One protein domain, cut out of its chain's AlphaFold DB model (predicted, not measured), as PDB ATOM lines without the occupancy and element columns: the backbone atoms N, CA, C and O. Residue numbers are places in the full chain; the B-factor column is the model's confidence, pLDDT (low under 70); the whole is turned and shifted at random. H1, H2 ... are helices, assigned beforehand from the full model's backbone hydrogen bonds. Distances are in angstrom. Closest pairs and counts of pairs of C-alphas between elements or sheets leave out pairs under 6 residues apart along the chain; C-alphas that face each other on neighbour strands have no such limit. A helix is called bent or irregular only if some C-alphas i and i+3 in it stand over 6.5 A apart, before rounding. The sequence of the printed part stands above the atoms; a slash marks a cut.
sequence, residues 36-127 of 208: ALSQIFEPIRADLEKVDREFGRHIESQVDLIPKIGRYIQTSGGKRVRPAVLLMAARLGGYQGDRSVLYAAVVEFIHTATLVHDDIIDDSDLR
ATOM      1  N   ALA A  36     -61.004  57.305 111.212       78.38
ATOM      2  CA  ALA A  36     -59.630  56.878 111.437       78.38
ATOM      3  C   ALA A  36     -58.967  56.566 110.082       78.38
ATOM      4  O   ALA A  36     -59.608  56.009 109.192       78.38
ATOM      5  N   LEU A  37     -57.673  56.868 109.922       73.62
ATOM      6  CA  LEU A  37     -56.930  56.570 108.683       73.62
ATOM      7  C   LEU A  37     -57.054  55.097 108.257       73.62
ATOM      8  O   LEU A  37     -57.120  54.794 107.070       73.62
ATOM      9  N   SER A  38     -57.156  54.188 109.227       73.25
ATOM     10  CA  SER A  38     -57.408  52.765 108.992       73.25
ATOM     11  C   SER A  38     -58.733  52.492 108.272       73.25
ATOM     12  O   SER A  38     -58.780  51.599 107.432       73.25
ATOM     13  N   GLN A  39     -59.783  53.268 108.554       81.12
ATOM     14  CA  GLN A  39     -61.092  53.153 107.901       81.12
ATOM     15  C   GLN A  39     -61.041  53.671 106.461       81.12
ATOM     16  O   GLN A  39     -61.656  53.087 105.574       81.12
ATOM     17  N   ILE A  40     -60.262  54.729 106.209       84.62
ATOM     18  CA  ILE A  40     -60.063  55.282 104.858       84.62
ATOM     19  C   ILE A  40     -59.320  54.278 103.969       84.62
ATOM     20  O   ILE A  40     -59.628  54.146 102.786       84.62
ATOM     21  N   PHE A  41     -58.350  53.553 104.530       86.75
ATOM     22  CA  PHE A  41     -57.542  52.592 103.779       86.75
ATOM     23  C   PHE A  41     -58.136  51.184 103.710       86.75
ATOM     24  O   PHE A  41     -57.616  50.363 102.957       86.75
ATOM     25  N   GLU A  42     -59.233  50.902 104.416       87.69
ATOM     26  CA  GLU A  42     -59.921  49.603 104.376       87.69
ATOM     27  C   GLU A  42     -60.132  49.076 102.943       87.69
ATOM     28  O   GLU A  42     -59.728  47.944 102.670       87.69
ATOM     29  N   PRO A  43     -60.633  49.873 101.972       89.56
ATOM     30  CA  PRO A  43     -60.899  49.363 100.628       89.56
ATOM     31  C   PRO A  43     -59.642  48.879  99.896       89.56
ATOM     32  O   PRO A  43     -59.731  48.033  99.005       89.56
ATOM     33  N   ILE A  44     -58.476  49.431 100.237       89.88
ATOM     34  CA  ILE A  44     -57.191  49.171  99.578       89.88
ATOM     35  C   ILE A  44     -56.233  48.351 100.451       89.88
ATOM     36  O   ILE A  44     -55.089  48.153 100.047       89.88
ATOM     37  N   ARG A  45     -56.668  47.848 101.616       87.81
ATOM     38  CA  ARG A  45     -55.803  47.121 102.564       87.81
ATOM     39  C   ARG A  45     -55.051  45.970 101.894       87.81
ATOM     40  O   ARG A  45     -53.831  45.903 101.988       87.81
ATOM     41  N   ALA A  46     -55.762  45.121 101.155       89.50
ATOM     42  CA  ALA A  46     -55.155  43.981 100.466       89.50
ATOM     43  C   ALA A  46     -54.107  44.403  99.420       89.50
ATOM     44  O   ALA A  46     -53.130  43.692  99.192       89.50
ATOM     45  N   ASP A  47     -54.289  45.561  98.779       90.00
ATOM     46  CA  ASP A  47     -53.318  46.079  97.816       90.00
ATOM     47  C   ASP A  47     -52.109  46.701  98.517       90.00
ATOM     48  O   ASP A  47     -50.988  46.522  98.048       90.00
ATOM     49  N   LEU A  48     -52.299  47.345  99.671       88.81
ATOM     50  CA  LEU A  48     -51.200  47.829 100.510       88.81
ATOM     51  C   LEU A  48     -50.314  46.678 101.006       88.81
ATOM     52  O   LEU A  48     -49.093  46.777 100.924       88.81
ATOM     53  N   GLU A  49     -50.897  45.547 101.399       88.38
ATOM     54  CA  GLU A  49     -50.124  44.350 101.755       88.38
ATOM     55  C   GLU A  49     -49.337  43.784 100.562       88.38
ATOM     56  O   GLU A  49     -48.222  43.279 100.720       88.38
ATOM     57  N   LYS A  50     -49.895  43.848  99.343       89.81
ATOM     58  CA  LYS A  50     -49.149  43.482  98.128       89.81
ATOM     59  C   LYS A  50     -47.987  44.446  97.897       89.81
ATOM     60  O   LYS A  50     -46.903  43.987  97.550       89.81
ATOM     61  N   VAL A  51     -48.197  45.746  98.115       88.81
ATOM     62  CA  VAL A  51     -47.138  46.760  98.018       88.81
ATOM     63  C   VAL A  51     -46.019  46.463  99.010       88.81
ATOM     64  O   VAL A  51     -44.863  46.498  98.609       88.81
ATOM     65  N   ASP A  52     -46.332  46.100 100.255       84.88
ATOM     66  CA  ASP A  52     -45.321  45.742 101.258       84.88
ATOM     67  C   ASP A  52     -44.467  44.546 100.818       84.88
ATOM     68  O   ASP A  52     -43.238  44.580 100.926       84.88
ATOM     69  N   ARG A  53     -45.100  43.509 100.256       85.56
ATOM     70  CA  ARG A  53     -44.383  42.343  99.714       85.56
ATOM     71  C   ARG A  53     -43.500  42.709  98.527       85.56
ATOM     72  O   ARG A  53     -42.356  42.266  98.463       85.56
ATOM     73  N   GLU A  54     -44.017  43.500  97.589       83.50
ATOM     74  CA  GLU A  54     -43.241  43.958  96.432       83.50
ATOM     75  C   GLU A  54     -42.071  44.846  96.857       83.50
ATOM     76  O   GLU A  54     -40.953  44.665  96.381       83.50
ATOM     77  N   PHE A  55     -42.292  45.754  97.801       80.44
ATOM     78  CA  PHE A  55     -41.267  46.629  98.353       80.44
ATOM     79  C   PHE A  55     -40.139  45.828  99.024       80.44
ATOM     80  O   PHE A  55     -38.965  46.045  98.713       80.44
ATOM     81  N   GLY A  56     -40.483  44.841  99.862       75.19
ATOM     82  CA  GLY A  56     -39.511  43.961 100.522       75.19
ATOM     83  C   GLY A  56     -38.628  43.184  99.538       75.19
ATOM     84  O   GLY A  56     -37.404  43.220  99.653       75.19
ATOM     85  N   ARG A  57     -39.230  42.580  98.501       75.75
ATOM     86  CA  ARG A  57     -38.498  41.836  97.454       75.75
ATOM     87  C   ARG A  57     -37.409  42.668  96.773       75.75
ATOM     88  O   ARG A  57     -36.360  42.139  96.413       75.75
ATOM     89  N   HIS A  58     -37.660  43.959  96.557       68.00
ATOM     90  CA  HIS A  58     -36.730  44.822  95.831       68.00
ATOM     91  C   HIS A  58     -35.587  45.319  96.720       68.00
ATOM     92  O   HIS A  58     -34.447  45.349  96.258       68.00
ATOM     93  N   ILE A  59     -35.857  45.620  97.994       66.38
ATOM     94  CA  ILE A  59     -34.837  46.053  98.961       66.38
ATOM     95  C   ILE A  59     -33.771  44.979  99.181       66.38
ATOM     96  O   ILE A  59     -32.582  45.283  99.096       66.38
ATOM     97  N   GLU A  60     -34.183  43.726  99.396       57.50
ATOM     98  CA  GLU A  60     -33.261  42.598  99.609       57.50
ATOM     99  C   GLU A  60     -32.322  42.379  98.415       57.50
ATOM    100  O   GLU A  60     -31.178  41.964  98.572       57.50
ATOM    101  N   SER A  61     -32.797  42.678  97.202       56.19
ATOM    102  CA  SER A  61     -32.045  42.434  95.970       56.19
ATOM    103  C   SER A  61     -31.018  43.517  95.621       56.19
ATOM    104  O   SER A  61     -30.159  43.268  94.769       56.19
ATOM    105  N   GLN A  62     -31.120  44.716  96.211       53.84
ATOM    106  CA  GLN A  62     -30.392  45.893  95.724       53.84
ATOM    107  C   GLN A  62     -29.335  46.459  96.673       53.84
ATOM    108  O   GLN A  62     -28.443  47.146  96.175       53.84
ATOM    109  N   VAL A  63     -29.377  46.213  97.990       47.59
ATOM    110  CA  VAL A  63     -28.460  46.938  98.887       47.59
ATOM    111  C   VAL A  63     -28.071  46.184 100.164       47.59
ATOM    112  O   VAL A  63     -28.929  45.815 100.957       47.59
ATOM    113  N   ASP A  64     -26.766  46.142 100.460       52.59
ATOM    114  CA  ASP A  64     -26.185  45.835 101.787       52.59
ATOM    115  C   ASP A  64     -26.480  46.939 102.848       52.59
ATOM    116  O   ASP A  64     -25.864  47.002 103.910       52.59
ATOM    117  N   LEU A  65     -27.437  47.838 102.582       54.78
ATOM    118  CA  LEU A  65     -27.791  49.025 103.380       54.78
ATOM    119  C   LEU A  65     -29.047  48.781 104.239       54.78
ATOM    120  O   LEU A  65     -29.928  49.628 104.393       54.78
ATOM    121  N   ILE A  66     -29.131  47.574 104.788       55.28
ATOM    122  CA  ILE A  66     -30.260  47.035 105.557       55.28
ATOM    123  C   ILE A  66     -30.643  47.875 106.807       55.28
ATOM    124  O   ILE A  66     -31.840  47.980 107.095       55.28
ATOM    125  N   PRO A  67     -29.725  48.546 107.542       57.50
ATOM    126  CA  PRO A  67     -30.083  49.157 108.828       57.50
ATOM    127  C   PRO A  67     -31.015  50.380 108.753       57.50
ATOM    128  O   PRO A  67     -31.864  50.548 109.630       57.50
ATOM    129  N   LYS A  68     -30.866  51.260 107.747       56.81
ATOM    130  CA  LYS A  68     -31.684  52.492 107.633       56.81
ATOM    131  C   LYS A  68     -33.087  52.181 107.085       56.81
ATOM    132  O   LYS A  68     -34.080  52.677 107.613       56.81
ATOM    133  N   ILE A  69     -33.189  51.255 106.129       60.56
ATOM    134  CA  ILE A  69     -34.470  50.804 105.560       60.56
ATOM    135  C   ILE A  69     -35.287  49.996 106.581       60.56
ATOM    136  O   ILE A  69     -36.494  50.199 106.703       60.56
ATOM    137  N   GLY A  70     -34.638  49.136 107.373       58.44
ATOM    138  CA  GLY A  70     -35.302  48.422 108.469       58.44
ATOM    139  C   GLY A  70     -35.891  49.377 109.511       58.44
ATOM    140  O   GLY A  70     -37.022  49.186 109.963       58.44
ATOM    141  N   ARG A  71     -35.171  50.468 109.815       57.41
ATOM    142  CA  ARG A  71     -35.685  51.547 110.667       57.41
ATOM    143  C   ARG A  71     -36.891  52.226 110.040       57.41
ATOM    144  O   ARG A  71     -37.854  52.430 110.758       57.41
ATOM    145  N   TYR A  72     -36.897  52.507 108.738       57.59
ATOM    146  CA  TYR A  72     -38.066  53.062 108.044       57.59
ATOM    147  C   TYR A  72     -39.290  52.136 108.118       57.59
ATOM    148  O   TYR A  72     -40.383  52.599 108.440       57.59
ATOM    149  N   ILE A  73     -39.113  50.828 107.893       58.62
ATOM    150  CA  ILE A  73     -40.193  49.832 107.996       58.62
ATOM    151  C   ILE A  73     -40.763  49.784 109.426       58.62
ATOM    152  O   ILE A  73     -41.980  49.720 109.590       58.62
ATOM    153  N   GLN A  74     -39.915  49.884 110.458       54.03
ATOM    154  CA  GLN A  74     -40.354  49.917 111.863       54.03
ATOM    155  C   GLN A  74     -40.940  51.267 112.310       54.03
ATOM    156  O   GLN A  74     -41.943  51.291 113.016       54.03
ATOM    157  N   THR A  75     -40.332  52.395 111.930       50.03
ATOM    158  CA  THR A  75     -40.685  53.739 112.438       50.03
ATOM    159  C   THR A  75     -41.822  54.404 111.670       50.03
ATOM    160  O   THR A  75     -42.537  55.222 112.245       50.03
ATOM    161  N   SER A  76     -42.071  54.030 110.411       55.53
ATOM    162  CA  SER A  76     -43.149  54.635 109.610       55.53
ATOM    163  C   SER A  76     -44.559  54.225 110.045       55.53
ATOM    164  O   SER A  76     -45.534  54.769 109.521       55.53
ATOM    165  N   GLY A  77     -44.701  53.268 110.973       52.00
ATOM    166  CA  GLY A  77     -45.987  52.939 111.594       52.00
ATOM    167  C   GLY A  77     -47.126  52.693 110.594       52.00
ATOM    168  O   GLY A  77     -48.248  53.139 110.821       52.00
ATOM    169  N   GLY A  78     -46.830  52.064 109.448       62.06
ATOM    170  CA  GLY A  78     -47.821  51.529 108.507       62.06
ATOM    171  C   GLY A  78     -48.767  52.524 107.825       62.06
ATOM    172  O   GLY A  78     -49.721  52.086 107.189       62.06
ATOM    173  N   LYS A  79     -48.555  53.847 107.906       67.19
ATOM    174  CA  LYS A  79     -49.526  54.787 107.307       67.19
ATOM    175  C   LYS A  79     -49.562  54.721 105.780       67.19
ATOM    176  O   LYS A  79     -50.561  55.141 105.213       67.19
ATOM    177  N   ARG A  80     -48.484  54.246 105.129       77.44
ATOM    178  CA  ARG A  80     -48.365  53.984 103.675       77.44
ATOM    179  C   ARG A  80     -49.127  54.985 102.797       77.44
ATOM    180  O   ARG A  80     -49.753  54.617 101.807       77.44
ATOM    181  N   VAL A  81     -49.069  56.269 103.159       86.38
ATOM    182  CA  VAL A  81     -49.959  57.292 102.589       86.38
ATOM    183  C   VAL A  81     -49.667  57.477 101.102       86.38
ATOM    184  O   VAL A  81     -50.588  57.618 100.306       86.38
ATOM    185  N   ARG A  82     -48.388  57.413 100.712       88.31
ATOM    186  CA  ARG A  82     -47.950  57.558  99.318       88.31
ATOM    187  C   ARG A  82     -48.457  56.397  98.441       88.31
ATOM    188  O   ARG A  82     -49.155  56.686  97.466       88.31
ATOM    189  N   PRO A  83     -48.222  55.114  98.796       92.06
ATOM    190  CA  PRO A  83     -48.885  53.983  98.155       92.06
ATOM    191  C   PRO A  83     -50.408  54.099  98.127       92.06
ATOM    192  O   PRO A  83     -51.022  53.884  97.085       92.06
ATOM    193  N   ALA A  84     -51.019  54.476  99.250       91.25
ATOM    194  CA  ALA A  84     -52.466  54.535  99.398       91.25
ATOM    195  C   ALA A  84     -53.107  55.542  98.439       91.25
ATOM    196  O   ALA A  84     -54.077  55.214  97.756       91.25
ATOM    197  N   VAL A  85     -52.542  56.747  98.336       92.81
ATOM    198  CA  VAL A  85     -53.016  57.782  97.408       92.81
ATOM    199  C   VAL A  85     -52.923  57.301  95.963       92.81
ATOM    200  O   VAL A  85     -53.874  57.486  95.206       92.81
ATOM    201  N   LEU A  86     -51.829  56.634  95.580       94.69
ATOM    202  CA  LEU A  86     -51.679  56.100  94.225       94.69
ATOM    203  C   LEU A  86     -52.724  55.020  93.927       94.69
ATOM    204  O   LEU A  86     -53.381  55.074  92.888       94.69
ATOM    205  N   LEU A  87     -52.904  54.064  94.839       92.75
ATOM    206  CA  LEU A  87     -53.877  52.980  94.688       92.75
ATOM    207  C   LEU A  87     -55.312  53.516  94.599       92.75
ATOM    208  O   LEU A  87     -56.075  53.094  93.729       92.75
ATOM    209  N   MET A  88     -55.673  54.481  95.448       93.06
ATOM    210  CA  MET A  88     -56.985  55.129  95.392       93.06
ATOM    211  C   MET A  88     -57.176  55.913  94.094       93.06
ATOM    212  O   MET A  88     -58.219  55.780  93.463       93.06
ATOM    213  N   ALA A  89     -56.172  56.671  93.649       94.69
ATOM    214  CA  ALA A  89     -56.232  57.402  92.385       94.69
ATOM    215  C   ALA A  89     -56.395  56.462  91.181       94.69
ATOM    216  O   ALA A  89     -57.194  56.737  90.286       94.69
ATOM    217  N   ALA A  90     -55.697  55.321  91.177       93.56
ATOM    218  CA  ALA A  90     -55.842  54.306  90.140       93.56
ATOM    219  C   ALA A  90     -57.272  53.740  90.100       93.56
ATOM    220  O   ALA A  90     -57.873  53.667  89.028       93.56
ATOM    221  N   ARG A  91     -57.847  53.409  91.263       91.12
ATOM    222  CA  ARG A  91     -59.230  52.916  91.362       91.12
ATOM    223  C   ARG A  91     -60.263  53.967  90.961       91.12
ATOM    224  O   ARG A  91     -61.189  53.642  90.227       91.12
ATOM    225  N   LEU A  92     -60.084  55.222  91.381       93.81
ATOM    226  CA  LEU A  92     -60.938  56.343  90.967       93.81
ATOM    227  C   LEU A  92     -60.888  56.571  89.451       93.81
ATOM    228  O   LEU A  92     -61.896  56.919  88.849       93.81
ATOM    229  N   GLY A  93     -59.735  56.322  88.826       92.56
ATOM    230  CA  GLY A  93     -59.569  56.340  87.373       92.56
ATOM    231  C   GLY A  93     -60.076  55.086  86.649       92.56
ATOM    232  O   GLY A  93     -59.857  54.964  85.446       92.56
ATOM    233  N   GLY A  94     -60.707  54.135  87.349       90.56
ATOM    234  CA  GLY A  94     -61.230  52.896  86.765       90.56
ATOM    235  C   GLY A  94     -60.160  51.877  86.357       90.56
ATOM    236  O   GLY A  94     -60.444  50.962  85.586       90.56
ATOM    237  N   TYR A  95     -58.923  52.014  86.841       92.00
ATOM    238  CA  TYR A  95     -57.843  51.087  86.519       92.00
ATOM    239  C   TYR A  95     -58.006  49.755  87.266       92.00
ATOM    240  O   TYR A  95     -58.076  49.736  88.492       92.00
ATOM    241  N   GLN A  96     -58.012  48.642  86.526       85.75
ATOM    242  CA  GLN A  96     -58.198  47.285  87.073       85.75
ATOM    243  C   GLN A  96     -56.959  46.381  86.954       85.75
ATOM    244  O   GLN A  96     -57.025  45.203  87.280       85.75
ATOM    245  N   GLY A  97     -55.834  46.895  86.447       85.25
ATOM    246  CA  GLY A  97     -54.622  46.088  86.286       85.25
ATOM    247  C   GLY A  97     -53.768  46.007  87.554       85.25
ATOM    248  O   GLY A  97     -53.870  46.841  88.450       85.25
ATOM    249  N   ASP A  98     -52.828  45.060  87.578       81.50
ATOM    250  CA  ASP A  98     -51.947  44.833  88.737       81.50
ATOM    251  C   ASP A  98     -50.755  45.801  88.821       81.50
ATOM    252  O   ASP A  98     -49.998  45.804  89.793       81.50
ATOM    253  N   ARG A  99     -50.558  46.663  87.812       88.81
ATOM    254  CA  ARG A  99     -49.395  47.569  87.782       88.81
ATOM    255  C   ARG A  99     -49.481  48.680  88.826       88.81
ATOM    256  O   ARG A  99     -48.457  49.268  89.148       88.81
ATOM    257  N   SER A 100     -50.668  48.973  89.356       92.06
ATOM    258  CA  SER A 100     -50.866  49.981  90.405       92.06
ATOM    259  C   SER A 100     -50.096  49.623  91.679       92.06
ATOM    260  O   SER A 100     -49.470  50.496  92.270       92.06
ATOM    261  N   VAL A 101     -50.046  48.335  92.035       90.44
ATOM    262  CA  VAL A 101     -49.242  47.808  93.146       90.44
ATOM    263  C   VAL A 101     -47.752  48.013  92.880       90.44
ATOM    264  O   VAL A 101     -47.041  48.551  93.726       90.44
ATOM    265  N   LEU A 102     -47.282  47.649  91.682       88.25
ATOM    266  CA  LEU A 102     -45.881  47.834  91.299       88.25
ATOM    267  C   LEU A 102     -45.481  49.316  91.348       88.25
ATOM    268  O   LEU A 102     -44.449  49.661  91.914       88.25
ATOM    269  N   TYR A 103     -46.302  50.208  90.794       92.00
ATOM    270  CA  TYR A 103     -46.015  51.642  90.805       92.00
ATOM    271  C   TYR A 103     -46.087  52.246  92.208       92.00
ATOM    272  O   TYR A 103     -45.249  53.082  92.537       92.00
ATOM    273  N   ALA A 104     -47.022  51.804  93.051       91.31
ATOM    274  CA  ALA A 104     -47.069  52.197  94.456       91.31
ATOM    275  C   ALA A 104     -45.789  51.790  95.203       91.31
ATOM    276  O   ALA A 104     -45.227  52.610  95.928       91.31
ATOM    277  N   ALA A 105     -45.282  50.574  94.967       87.38
ATOM    278  CA  ALA A 105     -44.013  50.117  95.533       87.38
ATOM    279  C   ALA A 105     -42.816  50.935  95.019       87.38
ATOM    280  O   ALA A 105     -41.958  51.320  95.807       87.38
ATOM    281  N   VAL A 106     -42.776  51.268  93.722       86.56
ATOM    282  CA  VAL A 106     -41.719  52.111  93.133       86.56
ATOM    283  C   VAL A 106     -41.727  53.524  93.718       86.56
ATOM    284  O   VAL A 106     -40.667  54.063  94.024       86.56
ATOM    285  N   VAL A 107     -42.901  54.133  93.891       89.62
ATOM    286  CA  VAL A 107     -43.021  55.467  94.502       89.62
ATOM    287  C   VAL A 107     -42.498  55.460  95.934       89.62
ATOM    288  O   VAL A 107     -41.761  56.370  96.319       89.62
ATOM    289  N   GLU A 108     -42.844  54.432  96.706       86.31
ATOM    290  CA  GLU A 108     -42.326  54.273  98.062       86.31
ATOM    291  C   GLU A 108     -40.813  54.038  98.055       86.31
ATOM    292  O   GLU A 108     -40.094  54.634  98.847       86.31
ATOM    293  N   PHE A 109     -40.301  53.250  97.107       82.06
ATOM    294  CA  PHE A 109     -38.869  53.008  96.958       82.06
ATOM    295  C   PHE A 109     -38.089  54.291  96.668       82.06
ATOM    296  O   PHE A 109     -37.086  54.561  97.324       82.06
ATOM    297  N   ILE A 110     -38.579  55.123  95.744       81.88
ATOM    298  CA  ILE A 110     -37.980  56.431  95.450       81.88
ATOM    299  C   ILE A 110     -37.999  57.311  96.701       81.88
ATOM    300  O   ILE A 110     -36.996  57.944  97.014       81.88
ATOM    301  N   HIS A 111     -39.111  57.333  97.437       83.19
ATOM    302  CA  HIS A 111     -39.200  58.097  98.676       83.19
ATOM    303  C   HIS A 111     -38.188  57.630  99.730       83.19
ATOM    304  O   HIS A 111     -37.525  58.457 100.353       83.19
ATOM    305  N   THR A 112     -38.051  56.320  99.931       76.31
ATOM    306  CA  THR A 112     -37.067  55.771 100.864       76.31
ATOM    307  C   THR A 112     -35.643  56.080 100.408       76.31
ATOM    308  O   THR A 112     -34.814  56.442 101.235       76.31
ATOM    309  N   ALA A 113     -35.358  56.005  99.106       75.06
ATOM    310  CA  ALA A 113     -34.044  56.334  98.562       75.06
ATOM    311  C   ALA A 113     -33.665  57.804  98.798       75.06
ATOM    312  O   ALA A 113     -32.516  58.070  99.141       75.06
ATOM    313  N   THR A 114     -34.611  58.746  98.675       75.50
ATOM    314  CA  THR A 114     -34.334  60.158  98.986       75.50
ATOM    315  C   THR A 114     -34.079  60.364 100.474       75.50
ATOM    316  O   THR A 114     -33.100  61.005 100.809       75.50
ATOM    317  N   LEU A 115     -34.876  59.747 101.359       76.81
ATOM    318  CA  LEU A 115     -34.653  59.846 102.811       76.81
ATOM    319  C   LEU A 115     -33.277  59.310 103.216       76.81
ATOM    320  O   LEU A 115     -32.552  59.938 103.971       76.81
ATOM    321  N   VAL A 116     -32.901  58.150 102.680       70.94
ATOM    322  CA  VAL A 116     -31.593  57.548 102.953       70.94
ATOM    323  C   VAL A 116     -30.457  58.405 102.392       70.94
ATOM    324  O   VAL A 116     -29.393  58.469 103.003       70.94
ATOM    325  N   HIS A 117     -30.652  59.028 101.228       68.88
ATOM    326  CA  HIS A 117     -29.666  59.928 100.637       68.88
ATOM    327  C   HIS A 117     -29.475  61.184 101.487       68.88
ATOM    328  O   HIS A 117     -28.330  61.528 101.765       68.88
ATOM    329  N   ASP A 118     -30.572  61.790 101.944       73.69
ATOM    330  CA  ASP A 118     -30.569  62.940 102.847       73.69
ATOM    331  C   ASP A 118     -29.864  62.567 104.163       73.69
ATOM    332  O   ASP A 118     -28.879  63.200 104.516       73.69
ATOM    333  N   ASP A 119     -30.213  61.437 104.792       68.31
ATOM    334  CA  ASP A 119     -29.556  60.962 106.022       68.31
ATOM    335  C   ASP A 119     -28.047  60.691 105.848       68.31
ATOM    336  O   ASP A 119     -27.289  60.725 106.815       68.31
ATOM    337  N   ILE A 120     -27.595  60.283 104.655       68.00
ATOM    338  CA  ILE A 120     -26.166  60.065 104.366       68.00
ATOM    339  C   ILE A 120     -25.457  61.402 104.131       68.00
ATOM    340  O   ILE A 120     -24.326  61.567 104.587       68.00
ATOM    341  N   ILE A 121     -26.103  62.341 103.435       68.06
ATOM    342  CA  ILE A 121     -25.584  63.698 103.240       68.06
ATOM    343  C   ILE A 121     -25.494  64.420 104.593       68.06
ATOM    344  O   ILE A 121     -24.455  65.007 104.888       68.06
ATOM    345  N   ASP A 122     -26.497  64.279 105.454       61.28
ATOM    346  CA  ASP A 122     -26.565  64.924 106.766       61.28
ATOM    347  C   ASP A 122     -25.541  64.343 107.762       61.28
ATOM    348  O   ASP A 122     -24.868  65.092 108.469       61.28
ATOM    349  N   ASP A 123     -25.319  63.019 107.779       55.12
ATOM    350  CA  ASP A 123     -24.232  62.405 108.574       55.12
ATOM    351  C   ASP A 123     -22.835  62.845 108.082       55.12
ATOM    352  O   ASP A 123     -21.854  62.814 108.834       55.12
ATOM    353  N   SER A 124     -22.719  63.269 106.818       51.19
ATOM    354  CA  SER A 124     -21.472  63.795 106.252       51.19
ATOM    355  C   SER A 124     -21.213  65.269 106.608       51.19
ATOM    356  O   SER A 124     -20.070  65.730 106.494       51.19
ATOM    357  N   ASP A 125     -22.229  65.972 107.130       45.97
ATOM    358  CA  ASP A 125     -22.175  67.377 107.563       45.97
ATOM    359  C   ASP A 125     -21.563  67.585 108.963       45.97
ATOM    360  O   ASP A 125     -21.397  68.719 109.426       45.97
ATOM    361  N   LEU A 126     -20.988  66.536 109.564       46.03
ATOM    362  CA  LEU A 126     -19.853  66.654 110.498       46.03
ATOM    363  C   LEU A 126     -18.568  67.126 109.771       46.03
ATOM    364  O   LEU A 126     -17.473  66.586 109.920       46.03
ATOM    365  N   ARG A 127     -18.686  68.175 108.957       45.19
ATOM    366  CA  ARG A 127     -17.604  68.867 108.247       45.19
ATOM    367  C   ARG A 127     -18.061  70.308 108.043       45.19
ATOM    368  O   ARG A 127     -18.481  70.716 106.970       45.19
TER     369      ARG A 127
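AT A GLANCE: This is residues 36 to 127 of the 208 residues of an uncharacterized protein of Acidobacteria bacterium (UniProt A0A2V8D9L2). Two helical layers are stacked, H1 and H2 in one, the helical hairpin of H3 and H4 in the other, with the long H1 crossing H4 steeply. The end of H4 and the residues after it, 121 to 127, stick out. The 92 printed residues hold four named helices, H1 to H4 in chain order, and no named strand: all helix. The whole is elongated, 51 by 30 by 20 A, and only just compact, close to loose, with a radius of gyration of the C-alphas of 14.7 A.

IN THESE COORDINATES: Find C-alpha 37 at (-56.930, 56.570, 108.683); there H1 begins, residues 37 to 62, 31.4 A long. It has a kink of 88 degrees near residue 44 and is irregular, C-alphas 43 and 46 being 7.9 A apart. Next come H2, residues 66 to 75, 14.2 A, and H3, residues 81 to 92, 16.0 A. H4, residues 99 to 124, runs 37.2 A to C-alpha 124 at (-21.472, 63.795, 106.252).

HOW THE PARTS SIT: Start at the hub, H4, which touches the other three helices; of the 4 pairs of helices that touch, 1 is at a shallow tilt, a mostly crossed packing. Its residues 101 to 109 touch residues 47 to 55 of H1 at a steep tilt of 66 degrees; the closest C-alphas, Val 51 and Ala 105, are 5.2 A apart. H3 touches residues 100 to 108 of H4 at a shallow tilt of 23 degrees, opposite ways, closest at C-alphas 83 and 104, 4.5 A. H2 touches residues 112 to 116 of H4, closest at C-alphas 68 and 116, 6.9 A. H1 touches H3, closest at C-alphas 48 and 84, 6.9 A; H1 and H2 are near each other. Every O i to N i+4 pair is within hydrogen-bond range in H2, H3 and H4, and 17 of 22 in H1.

THE WHOLE: The C-alphas farthest apart, Gly 94 and Arg 127, are 51.2 A apart. The printed part has no cut and no long link. The model's pLDDT is under 70 at residues 58 to 79, 117 and 119 to 127.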